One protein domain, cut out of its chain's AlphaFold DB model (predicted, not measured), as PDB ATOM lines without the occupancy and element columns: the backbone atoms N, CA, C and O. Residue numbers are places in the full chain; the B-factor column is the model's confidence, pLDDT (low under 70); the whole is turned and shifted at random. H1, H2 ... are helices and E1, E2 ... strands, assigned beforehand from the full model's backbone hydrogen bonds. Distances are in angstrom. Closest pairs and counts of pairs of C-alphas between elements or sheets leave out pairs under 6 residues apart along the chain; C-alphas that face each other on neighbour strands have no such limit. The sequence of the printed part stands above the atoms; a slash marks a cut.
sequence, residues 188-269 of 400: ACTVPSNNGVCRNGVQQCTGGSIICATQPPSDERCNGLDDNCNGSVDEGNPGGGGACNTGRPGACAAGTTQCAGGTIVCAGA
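AT A GLANCE: This is residues 188 to 269 of the 400 residues of an uncharacterized protein of Tribonema minus (UniProt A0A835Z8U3). The model is a thin rod with a small three-stranded antiparallel sheet towards each end, E4 to E6 at one and E1 to E3 at the other, and a stretch of loops, residues 215 to 242, in the middle. The short helix H1 sits at the inward side of the E1 to E3 sheet. The printed part has 82 residues, in the order E1, H1, E2, E3, E4, E5, E6; the sheets' orders are E1 - E2 - E3 and E4 - E5 - E6. By its named elements, which hold 34 residues, under half, the class is mostly strand. The whole is extended, with a radius of gyration of the C-alphas of 18.4 A and spans of 67 by 16 by 16 A.

IN THESE COORDINATES: Find C-alpha 254 at (-28.251, -44.412, -12.976); from there E5, residues 254 to 260, runs 17.7 A to C-alpha 260 at (-25.937, -41.321, 4.344). E4 is residues 243 to 245, and E6, residues 263 to 268, is 15.7 A long. In the other sheet look for E1 at residues 188 to 190, beginning at C-alpha 188, (-14.946, -21.048, 23.844). E2, residues 200 to 205, runs 16.3 A, and E3, residues 210 to 214, 12.6 A. H1 is residues 196 to 199, 6.0 A long.

HOW THE PARTS SIT: Begin at E5, the inner strand of its sheet. E4, E5 and E6 form a meander, each strand the antiparallel neighbour of the one before. In the hairpin of E5 and E6, at 147 degrees between directions, look for N 258 and O 265, 2.8 A apart and within hydrogen-bond range. In the hairpin of E4 and E5, N 244 and O 255 are within hydrogen-bond range at 2.9 A. In the other sheet, E2 and E3 form an antiparallel hairpin at 145 degrees, with N 204 and O 211 within hydrogen-bond range at 2.8 A. The edge strand E1 is antiparallel to E2 at 113 degrees, with N 201 and O 189 within hydrogen-bond range at 2.9 A. H1 is on this sheet but only grazes it, with residues 197 to 199; its closest C-alphas to E3 are those of Cys 198 and Thr 214, 5.6 A. H1 is too short for an O i to N i+4 pair; its one O i to N i+3 pair is within range. Each of E1, H1, E2 and E3 is apart from each of E4, E5 and E6.

THE WHOLE: The two C-alphas farthest apart are those of Gly 208 and Gly 250, at 66.9 A. The link from E3 to E4, 28 residues, is long. The printed part has no cut. Its mean pLDDT is 94.8, and no printed residue is under 70.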
ATOM      1  N   ALA A 188     -13.917 -20.106  24.260       96.44
ATOM      2  CA  ALA A 188     -14.946 -21.048  23.844       96.44
ATOM      3  C   ALA A 188     -15.885 -21.361  25.018       96.44
ATOM      4  O   ALA A 188     -15.447 -21.551  26.155       96.44
ATOM      5  N   CYS A 189     -17.180 -21.445  24.738       96.31
ATOM      6  CA  CYS A 189     -18.205 -21.767  25.721       96.31
ATOM      7  C   CYS A 189     -19.243 -22.719  25.130       96.31
ATOM      8  O   CYS A 189     -19.327 -22.903  23.914       96.31
ATOM      9  N   THR A 190     -20.028 -23.348  26.009       95.44
ATOM     10  CA  THR A 190     -21.107 -24.245  25.588       95.44
ATOM     11  C   THR A 190     -22.392 -23.975  26.351       95.44
ATOM     12  O   THR A 190     -22.341 -23.719  27.554       95.44
ATOM     13  N   VAL A 191     -23.529 -24.076  25.664       95.44
ATOM     14  CA  VAL A 191     -24.874 -23.926  26.232       95.44
ATOM     15  C   VAL A 191     -25.565 -25.293  26.219       95.44
ATOM     16  O   VAL A 191     -26.023 -25.726  25.165       95.44
ATOM     17  N   PRO A 192     -25.639 -26.014  27.357       92.62
ATOM     18  CA  PRO A 192     -26.138 -27.393  27.391       92.62
ATOM     19  C   PRO A 192     -27.588 -27.587  26.934       92.62
ATOM     20  O   PRO A 192     -27.960 -28.712  26.629       92.62
ATOM     21  N   SER A 193     -28.398 -26.526  26.920       92.12
ATOM     22  CA  SER A 193     -29.784 -26.568  26.444       92.12
ATOM     23  C   SER A 193     -29.917 -26.558  24.919       92.12
ATOM     24  O   SER A 193     -31.010 -26.812  24.424       92.12
ATOM     25  N   ASN A 194     -28.846 -26.248  24.185       94.44
ATOM     26  CA  ASN A 194     -28.840 -26.254  22.725       94.44
ATOM     27  C   ASN A 194     -28.353 -27.610  22.196       94.44
ATOM     28  O   ASN A 194     -27.487 -28.248  22.802       94.44
ATOM     29  N   ASN A 195     -28.865 -28.002  21.029       94.62
ATOM     30  CA  ASN A 195     -28.457 -29.210  20.318       94.62
ATOM     31  C   ASN A 195     -27.406 -28.909  19.243       94.62
ATOM     32  O   ASN A 195     -27.165 -27.748  18.893       94.62
ATOM     33  N   GLY A 196     -26.777 -29.975  18.742       93.31
ATOM     34  CA  GLY A 196     -25.916 -29.918  17.568       93.31
ATOM     35  C   GLY A 196     -24.780 -28.904  17.663       93.31
ATOM     36  O   GLY A 196     -24.157 -28.708  18.716       93.31
ATOM     37  N   VAL A 197     -24.512 -28.242  16.539       94.50
ATOM     38  CA  VAL A 197     -23.458 -27.222  16.438       94.50
ATOM     39  C   VAL A 197     -23.789 -25.957  17.240       94.50
ATOM     40  O   VAL A 197     -22.872 -25.317  17.757       94.50
ATOM     41  N   CYS A 198     -25.076 -25.647  17.452       95.31
ATOM     42  CA  CYS A 198     -25.535 -24.486  18.228       95.31
ATOM     43  C   CYS A 198     -25.231 -24.583  19.725       95.31
ATOM     44  O   CYS A 198     -25.430 -23.618  20.465       95.31
ATOM     45  N   ARG A 199     -24.770 -25.736  20.219       95.81
ATOM     46  CA  ARG A 199     -24.263 -25.849  21.590       95.81
ATOM     47  C   ARG A 199     -22.997 -25.035  21.798       95.81
ATOM     48  O   ARG A 199     -22.771 -24.564  22.910       95.81
ATOM     49  N   ASN A 200     -22.172 -24.906  20.766       94.50
ATOM     50  CA  ASN A 200     -20.871 -24.264  20.859       94.50
ATOM     51  C   ASN A 200     -20.986 -22.772  20.543       94.50
ATOM     52  O   ASN A 200     -21.741 -22.347  19.666       94.50
ATOM     53  N   GLY A 201     -20.220 -21.971  21.272       95.38
ATOM     54  CA  GLY A 201     -20.198 -20.528  21.110       95.38
ATOM     55  C   GLY A 201     -18.902 -19.908  21.601       95.38
ATOM     56  O   GLY A 201     -17.967 -20.595  22.024       95.38
ATOM     57  N   VAL A 202     -18.875 -18.582  21.559       96.31
ATOM     58  CA  VAL A 202     -17.770 -17.763  22.061       96.31
ATOM     59  C   VAL A 202     -18.315 -16.790  23.097       96.31
ATOM     60  O   VAL A 202     -19.397 -16.227  22.928       96.31
ATOM     61  N   GLN A 203     -17.569 -16.597  24.181       97.00
ATOM     62  CA  GLN A 203     -17.921 -15.627  25.211       97.00
ATOM     63  C   GLN A 203     -17.908 -14.203  24.643       97.00
ATOM     64  O   GLN A 203     -16.929 -13.772  24.027       97.00
ATOM     65  N   GLN A 204     -19.001 -13.481  24.866       96.81
ATOM     66  CA  GLN A 204     -19.193 -12.090  24.474       96.81
ATOM     67  C   GLN A 204     -19.602 -11.280  25.699       96.81
ATOM     68  O   GLN A 204     -20.478 -11.699  26.455       96.81
ATOM     69  N   CYS A 205     -18.992 -10.118  25.885       97.31
ATOM     70  CA  CYS A 205     -19.452  -9.130  26.837       97.31
ATOM     71  C   CYS A 205     -20.646  -8.390  26.237       97.31
ATOM     72  O   CYS A 205     -20.564  -7.806  25.156       97.31
ATOM     73  N   THR A 206     -21.797  -8.465  26.894       95.81
ATOM     74  CA  THR A 206     -23.015  -7.793  26.442       95.81
ATOM     75  C   THR A 206     -23.768  -7.269  27.652       95.81
ATOM     76  O   THR A 206     -24.248  -8.048  28.471       95.81
ATOM     77  N   GLY A 207     -23.865  -5.941  27.759       93.00
ATOM     78  CA  GLY A 207     -24.551  -5.274  28.866       93.00
ATOM     79  C   GLY A 207     -23.917  -5.556  30.231       93.00
ATOM     80  O   GLY A 207     -24.646  -5.872  31.168       93.00
ATOM     81  N   GLY A 208     -22.583  -5.502  30.335       94.44
ATOM     82  CA  GLY A 208     -21.866  -5.744  31.589       94.44
ATOM     83  C   GLY A 208     -21.910  -7.183  32.088       94.44
ATOM     84  O   GLY A 208     -21.789  -7.438  33.284       94.44
ATOM     85  N   SER A 209     -22.162  -8.150  31.207       96.31
ATOM     86  CA  SER A 209     -22.146  -9.571  31.551       96.31
ATOM     87  C   SER A 209     -21.584 -10.423  30.423       96.31
ATOM     88  O   SER A 209     -21.878 -10.207  29.247       96.31
ATOM     89  N   ILE A 210     -20.790 -11.429  30.798       96.19
ATOM     90  CA  ILE A 210     -20.290 -12.434  29.862       96.19
ATOM     91  C   ILE A 210     -21.421 -13.404  29.530       96.19
ATOM     92  O   ILE A 210     -21.869 -14.181  30.374       96.19
ATOM     93  N   ILE A 211     -21.847 -13.381  28.274       95.12
ATOM     94  CA  ILE A 211     -22.807 -14.322  27.706       95.12
ATOM     95  C   ILE A 211     -22.103 -15.271  26.738       95.12
ATOM     96  O   ILE A 211     -21.069 -14.945  26.157       95.12
ATOM     97  N   CYS A 212     -22.664 -16.463  26.542       96.25
ATOM     98  CA  CYS A 212     -22.194 -17.373  25.502       96.25
ATOM     99  C   CYS A 212     -22.969 -17.109  24.208       96.25
ATOM    100  O   CYS A 212     -24.136 -17.487  24.107       96.25
ATOM    101  N   ALA A 213     -22.339 -16.458  23.230       95.44
ATOM    102  CA  ALA A 213     -22.937 -16.249  21.916       95.44
ATOM    103  C   ALA A 213     -22.741 -17.509  21.065       95.44
ATOM    104  O   ALA A 213     -21.631 -17.805  20.616       95.44
ATOM    105  N   THR A 214     -23.814 -18.277  20.889       95.31
ATOM    106  CA  THR A 214     -23.812 -19.524  20.118       95.31
ATOM    107  C   THR A 214     -24.080 -19.288  18.636       95.31
ATOM    108  O   THR A 214     -24.666 -18.276  18.250       95.31
ATOM    109  N   GLN A 215     -23.686 -20.251  17.802       90.00
ATOM    110  CA  GLN A 215     -24.054 -20.254  16.386       90.00
ATOM    111  C   GLN A 215     -25.590 -20.344  16.225       90.00
ATOM    112  O   GLN A 215     -26.217 -21.120  16.950       90.00
ATOM    113  N   PRO A 216     -26.212 -19.561  15.320       92.00
ATOM    114  CA  PRO A 216     -27.633 -19.701  15.010       92.00
ATOM    115  C   PRO A 216     -27.905 -20.974  14.184       92.00
ATOM    116  O   PRO A 216     -27.027 -21.390  13.426       92.00
ATOM    117  N   PRO A 217     -29.121 -21.549  14.269       94.81
ATOM    118  CA  PRO A 217     -29.567 -22.616  13.376       94.81
ATOM    119  C   PRO A 217     -29.402 -22.251  11.898       94.81
ATOM    120  O   PRO A 217     -29.729 -21.132  11.492       94.81
ATOM    121  N   SER A 218     -28.945 -23.202  11.091       94.81
ATOM    122  CA  SER A 218     -28.855 -23.092   9.630       94.81
ATOM    123  C   SER A 218     -29.436 -24.328   8.955       94.81
ATOM    124  O   SER A 218     -29.561 -25.353   9.603       94.81
ATOM    125  N   ASP A 219     -29.764 -24.252   7.665       95.50
ATOM    126  CA  ASP A 219     -30.245 -25.418   6.917       95.50
ATOM    127  C   ASP A 219     -29.263 -26.600   7.005       95.50
ATOM    128  O   ASP A 219     -28.043 -26.411   6.972       95.50
ATOM    129  N   GLU A 220     -29.815 -27.812   7.073       95.81
ATOM    130  CA  GLU A 220     -29.032 -29.044   7.124       95.81
ATOM    131  C   GLU A 220     -28.130 -29.199   5.901       95.81
ATOM    132  O   GLU A 220     -28.512 -28.942   4.750       95.81
ATOM    133  N   ARG A 221     -26.921 -29.699   6.148       96.06
ATOM    134  CA  ARG A 221     -25.970 -30.118   5.119       96.06
ATOM    135  C   ARG A 221     -25.552 -31.530   5.447       96.06
ATOM    136  O   ARG A 221     -25.323 -31.819   6.603       96.06
ATOM    137  N   CYS A 222     -25.340 -32.353   4.425       97.00
ATOM    138  CA  CYS A 222     -24.847 -33.709   4.620       97.00
ATOM    139  C   CYS A 222     -23.389 -33.713   5.100       97.00
ATOM    140  O   CYS A 222     -22.461 -33.781   4.288       97.00
ATOM    141  N   ASN A 223     -23.195 -33.551   6.403       96.56
ATOM    142  CA  ASN A 223     -21.894 -33.351   7.033       96.56
ATOM    143  C   ASN A 223     -21.763 -34.115   8.367       96.56
ATOM    144  O   ASN A 223     -20.693 -34.076   8.981       96.56
ATOM    145  N   GLY A 224     -22.814 -34.823   8.801       96.25
ATOM    146  CA  GLY A 224     -22.821 -35.606  10.036       96.25
ATOM    147  C   GLY A 224     -23.016 -34.768  11.297       96.25
ATOM    148  O   GLY A 224     -22.731 -35.248  12.397       96.25
ATOM    149  N   LEU A 225     -23.462 -33.522  11.154       96.31
ATOM    150  CA  LEU A 225     -23.754 -32.582  12.230       96.31
ATOM    151  C   LEU A 225     -25.231 -32.172  12.166       96.31
ATOM    152  O   LEU A 225     -25.845 -32.206  11.113       96.31
ATOM    153  N   ASP A 226     -25.775 -31.779  13.314       96.75
ATOM    154  CA  ASP A 226     -27.096 -31.148  13.442       96.75
ATOM    155  C   ASP A 226     -26.890 -29.629  13.288       96.75
ATOM    156  O   ASP A 226     -26.471 -28.955  14.242       96.75
ATOM    157  N   ASP A 227     -27.034 -29.134  12.053       96.44
ATOM    158  CA  ASP A 227     -26.772 -27.748  11.629       96.44
ATOM    159  C   ASP A 227     -27.951 -26.818  11.980       96.44
ATOM    160  O   ASP A 227     -27.745 -25.628  12.260       96.44
ATOM    161  N   ASN A 228     -29.180 -27.339  11.985       95.94
ATOM    162  CA  ASN A 228     -30.393 -26.595  12.342       95.94
ATOM    163  C   ASN A 228     -30.786 -26.739  13.819       95.94
ATOM    164  O   ASN A 228     -31.723 -26.087  14.292       95.94
ATOM    165  N   CYS A 229     -30.042 -27.551  14.561       96.25
ATOM    166  CA  CYS A 229     -30.104 -27.684  16.007       96.25
ATOM    167  C   CYS A 229     -31.461 -28.187  16.513       96.25
ATOM    168  O   CYS A 229     -31.887 -27.850  17.625       96.25
ATOM    169  N   ASN A 230     -32.148 -29.004  15.710       95.06
ATOM    170  CA  ASN A 230     -33.432 -29.605  16.063       95.06
ATOM    171  C   ASN A 230     -33.284 -30.942  16.816       95.06
ATOM    172  O   ASN A 230     -34.277 -31.479  17.311       95.06
ATOM    173  N   GLY A 231     -32.054 -31.447  16.969       95.06
ATOM    174  CA  GLY A 231     -31.737 -32.707  17.645       95.06
ATOM    175  C   GLY A 231     -31.651 -33.926  16.724       95.06
ATOM    176  O   GLY A 231     -31.405 -35.029  17.220       95.06
ATOM    177  N   SER A 232     -31.845 -33.751  15.420       95.69
ATOM    178  CA  SER A 232     -31.636 -34.766  14.385       95.69
ATOM    179  C   SER A 232     -30.411 -34.398  13.554       95.69
ATOM    180  O   SER A 232     -30.070 -33.233  13.435       95.69
ATOM    181  N   VAL A 233     -29.708 -35.404  13.041       96.88
ATOM    182  CA  VAL A 233     -28.520 -35.202  12.203       96.88
ATOM    183  C   VAL A 233     -28.882 -35.534  10.762       96.88
ATOM    184  O   VAL A 233     -29.409 -36.626  10.516       96.88
ATOM    185  N   ASP A 234     -28.549 -34.634   9.834       96.12
ATOM    186  CA  ASP A 234     -28.711 -34.792   8.387       96.12
ATOM    187  C   ASP A 234     -30.143 -35.191   7.933       96.12
ATOM    188  O   ASP A 234     -30.322 -36.003   7.010       96.12
ATOM    189  N   GLU A 235     -31.208 -34.686   8.564       95.19
ATOM    190  CA  GLU A 235     -32.574 -35.086   8.209       95.19
ATOM    191  C   GLU A 235     -33.063 -34.503   6.874       95.19
ATOM    192  O   GLU A 235     -32.687 -33.420   6.433       95.19
ATOM    193  N   GLY A 236     -33.961 -35.234   6.207       94.00
ATOM    194  CA  GLY A 236     -34.588 -34.755   4.971       94.00
ATOM    195  C   GLY A 236     -33.709 -34.849   3.718       94.00
ATOM    196  O   GLY A 236     -34.060 -34.258   2.700       94.00
ATOM    197  N   ASN A 237     -32.624 -35.633   3.751       95.00
ATOM    198  CA  ASN A 237     -31.704 -35.834   2.624       95.00
ATOM    199  C   ASN A 237     -31.028 -34.525   2.141       95.00
ATOM    200  O   ASN A 237     -31.136 -34.168   0.960       95.00
ATOM    201  N   PRO A 238     -30.329 -33.793   3.030       96.00
ATOM    202  CA  PRO A 238     -29.726 -32.509   2.691       96.00
ATOM    203  C   PRO A 238     -28.661 -32.671   1.599       96.00
ATOM    204  O   PRO A 238     -27.828 -33.570   1.652       96.00
ATOM    205  N   GLY A 239     -28.691 -31.816   0.573       93.00
ATOM    206  CA  GLY A 239     -27.782 -31.905  -0.582       93.00
ATOM    207  C   GLY A 239     -28.007 -33.113  -1.512       93.00
ATOM    208  O   GLY A 239     -27.266 -33.281  -2.484       93.00
ATOM    209  N   GLY A 240     -29.009 -33.953  -1.235       94.81
ATOM    210  CA  GLY A 240     -29.393 -35.094  -2.062       94.81
ATOM    211  C   GLY A 240     -30.435 -34.767  -3.141       94.81
ATOM    212  O   GLY A 240     -30.802 -33.616  -3.366       94.81
ATOM    213  N   GLY A 241     -30.924 -35.803  -3.829       93.25
ATOM    214  CA  GLY A 241     -31.996 -35.715  -4.831       93.25
ATOM    215  C   GLY A 241     -31.538 -35.434  -6.268       93.25
ATOM    216  O   GLY A 241     -32.351 -35.477  -7.189       93.25
ATOM    217  N   GLY A 242     -30.248 -35.187  -6.486       94.62
ATOM    218  CA  GLY A 242     -29.668 -35.014  -7.816       94.62
ATOM    219  C   GLY A 242     -29.428 -36.346  -8.525       94.62
ATOM    220  O   GLY A 242     -29.208 -37.370  -7.881       94.62
ATOM    221  N   ALA A 243     -29.432 -36.344  -9.859       95.25
ATOM    222  CA  ALA A 243     -29.009 -37.509 -10.635       95.25
ATOM    223  C   ALA A 243     -27.501 -37.752 -10.465       95.25
ATOM    224  O   ALA A 243     -26.703 -36.814 -10.477       95.25
ATOM    225  N   CYS A 244     -27.104 -39.014 -10.338       95.62
ATOM    226  CA  CYS A 244     -25.707 -39.425 -10.231       95.62
ATOM    227  C   CYS A 244     -25.470 -40.752 -10.959       95.62
ATOM    228  O   CYS A 244     -26.415 -41.440 -11.353       95.62
ATOM    229  N   ASN A 245     -24.198 -41.103 -11.151       94.81
ATOM    230  CA  ASN A 245     -23.792 -42.390 -11.702       94.81
ATOM    231  C   ASN A 245     -23.128 -43.228 -10.601       94.81
ATOM    232  O   ASN A 245     -22.215 -42.746  -9.931       94.81
ATOM    233  N   THR A 246     -23.587 -44.464 -10.403       93.38
ATOM    234  CA  THR A 246     -23.075 -45.361  -9.350       93.38
ATOM    235  C   THR A 246     -21.752 -46.043  -9.712       93.38
ATOM    236  O   THR A 246     -21.156 -46.708  -8.870       93.38
ATOM    237  N   GLY A 247     -21.313 -45.939 -10.969       92.06
ATOM    238  CA  GLY A 247     -20.192 -46.693 -11.529       92.06
ATOM    239  C   GLY A 247     -20.508 -48.163 -11.826       92.06
ATOM    240  O   GLY A 247     -19.629 -48.886 -12.293       92.06
ATOM    241  N   ARG A 248     -21.737 -48.624 -11.562       93.81
ATOM    242  CA  ARG A 248     -22.189 -49.994 -11.844       93.81
ATOM    243  C   ARG A 248     -22.687 -50.099 -13.294       93.81
ATOM    244  O   ARG A 248     -23.138 -49.094 -13.839       93.81
ATOM    245  N   PRO A 249     -22.600 -51.276 -13.934       91.75
ATOM    246  CA  PRO A 249     -23.090 -51.463 -15.296       91.75
ATOM    247  C   PRO A 249     -24.627 -51.502 -15.355       91.75
ATOM    248  O   PRO A 249     -25.306 -51.582 -14.327       91.75
ATOM    249  N   GLY A 250     -25.154 -51.424 -16.580       90.88
ATOM    250  CA  GLY A 250     -26.559 -51.697 -16.868       90.88
ATOM    251  C   GLY A 250     -27.558 -50.762 -16.189       90.88
ATOM    252  O   GLY A 250     -27.319 -49.560 -16.034       90.88
ATOM    253  N   ALA A 251     -28.687 -51.332 -15.767       92.06
ATOM    254  CA  ALA A 251     -29.788 -50.619 -15.120       92.06
ATOM    255  C   ALA A 251     -29.383 -49.951 -13.791       92.06
ATOM    256  O   ALA A 251     -30.005 -48.978 -13.364       92.06
ATOM    257  N   CYS A 252     -28.311 -50.422 -13.145       93.50
ATOM    258  CA  CYS A 252     -27.817 -49.861 -11.888       93.50
ATOM    259  C   CYS A 252     -26.946 -48.615 -12.061       93.50
ATOM    260  O   CYS A 252     -26.610 -47.983 -11.054       93.50
ATOM    261  N   ALA A 253     -26.545 -48.274 -13.291       93.56
ATOM    262  CA  ALA A 253     -25.647 -47.156 -13.563       93.56
ATOM    263  C   ALA A 253     -26.246 -45.819 -13.116       93.56
ATOM    264  O   ALA A 253     -25.558 -45.004 -12.503       93.56
ATOM    265  N   ALA A 254     -27.532 -45.604 -13.397       93.31
ATOM    266  CA  ALA A 254     -28.251 -44.412 -12.976       93.31
ATOM    267  C   ALA A 254     -28.655 -44.507 -11.499       93.31
ATOM    268  O   ALA A 254     -29.154 -45.532 -11.030       93.31
ATOM    269  N   GLY A 255     -28.472 -43.411 -10.769       94.44
ATOM    270  CA  GLY A 255     -28.902 -43.296  -9.385       94.44
ATOM    271  C   GLY A 255     -29.281 -41.879  -8.990       94.44
ATOM    272  O   GLY A 255     -29.249 -40.942  -9.794       94.44
ATOM    273  N   THR A 256     -29.640 -41.734  -7.722       95.50
ATOM    274  CA  THR A 256     -29.962 -40.456  -7.092       95.50
ATOM    275  C   THR A 256     -29.071 -40.246  -5.874       95.50
ATOM    276  O   THR A 256     -28.796 -41.186  -5.126       95.50
ATOM    277  N   THR A 257     -28.599 -39.018  -5.675       96.38
ATOM    278  CA  THR A 257     -27.788 -38.677  -4.509       96.38
ATOM    279  C   THR A 257     -28.615 -38.784  -3.230       96.38
ATOM    280  O   THR A 257     -29.753 -38.309  -3.150       96.38
ATOM    281  N   GLN A 258     -28.040 -39.421  -2.218       95.94
ATOM    282  CA  GLN A 258     -28.614 -39.571  -0.888       95.94
ATOM    283  C   GLN A 258     -27.580 -39.176   0.160       95.94
ATOM    284  O   GLN A 258     -26.400 -39.474   0.007       95.94
ATOM    285  N   CYS A 259     -28.016 -38.522   1.226       96.81
ATOM    286  CA  CYS A 259     -27.201 -38.290   2.398       96.81
ATOM    287  C   CYS A 259     -27.241 -39.531   3.289       96.81
ATOM    288  O   CYS A 259     -28.301 -39.921   3.778       96.81
ATOM    289  N   ALA A 260     -26.086 -40.164   3.476       94.81
ATOM    290  CA  ALA A 260     -25.937 -41.321   4.344       94.81
ATOM    291  C   ALA A 260     -24.637 -41.203   5.145       94.81
ATOM    292  O   ALA A 260     -23.547 -41.105   4.578       94.81
ATOM    293  N   GLY A 261     -24.756 -41.216   6.477       92.19
ATOM    294  CA  GLY A 261     -23.610 -41.149   7.388       92.19
ATOM    295  C   GLY A 261     -22.770 -39.878   7.228       92.19
ATOM    296  O   GLY A 261     -21.544 -39.975   7.211       92.19
ATOM    297  N   GLY A 262     -23.409 -38.715   7.049       94.50
ATOM    298  CA  GLY A 262     -22.719 -37.434   6.874       94.50
ATOM    299  C   GLY A 262     -21.998 -37.257   5.543       94.50
ATOM    300  O   GLY A 262     -21.140 -36.386   5.424       94.50
ATOM    301  N   THR A 263     -22.301 -38.088   4.541       96.25
ATOM    302  CA  THR A 263     -21.725 -37.966   3.197       96.25
ATOM    303  C   THR A 263     -22.760 -38.195   2.103       96.25
ATOM    304  O   THR A 263     -23.681 -39.003   2.249       96.25
ATOM    305  N   ILE A 264     -22.603 -37.483   0.983       95.75
ATOM    306  CA  ILE A 264     -23.427 -37.704  -0.203       95.75
ATOM    307  C   ILE A 264     -22.957 -38.977  -0.909       95.75
ATOM    308  O   ILE A 264     -21.837 -39.047  -1.417       95.75
ATOM    309  N   VAL A 265     -23.842 -39.965  -0.980       94.94
ATOM    310  CA  VAL A 265     -23.654 -41.230  -1.692       94.94
ATOM    311  C   VAL A 265     -24.576 -41.300  -2.907       94.94
ATOM    312  O   VAL A 265     -25.635 -40.678  -2.936       94.94
ATOM    313  N   CYS A 266     -24.191 -42.063  -3.929       95.31
ATOM    314  CA  CYS A 266     -25.051 -42.315  -5.084       95.31
ATOM    315  C   CYS A 266     -25.800 -43.640  -4.905       95.31
ATOM    316  O   CYS A 266     -25.190 -44.708  -4.971       95.31
ATOM    317  N   ALA A 267     -27.113 -43.576  -4.694       93.50
ATOM    318  CA  ALA A 267     -27.964 -44.755  -4.587       93.50
ATOM    319  C   ALA A 267     -28.627 -45.042  -5.943       93.50
ATOM    320  O   ALA A 267     -29.467 -44.270  -6.404       93.50
ATOM    321  N   GLY A 268     -28.230 -46.134  -6.598       89.69
ATOM    322  CA  GLY A 268     -28.866 -46.616  -7.831       89.69
ATOM    323  C   GLY A 268     -29.859 -47.743  -7.590       89.69
ATOM    324  O   GLY A 268     -30.098 -48.155  -6.453       89.69
ATOM    325  N   ALA A 269     -30.416 -48.265  -8.680       88.38
ATOM    326  CA  ALA A 269     -31.299 -49.421  -8.625       88.38
ATOM    327  C   ALA A 269     -30.593 -50.654  -8.023       88.38
ATOM    328  O   ALA A 269     -29.379 -50.861  -8.161       88.38
TER     329      ALA A 269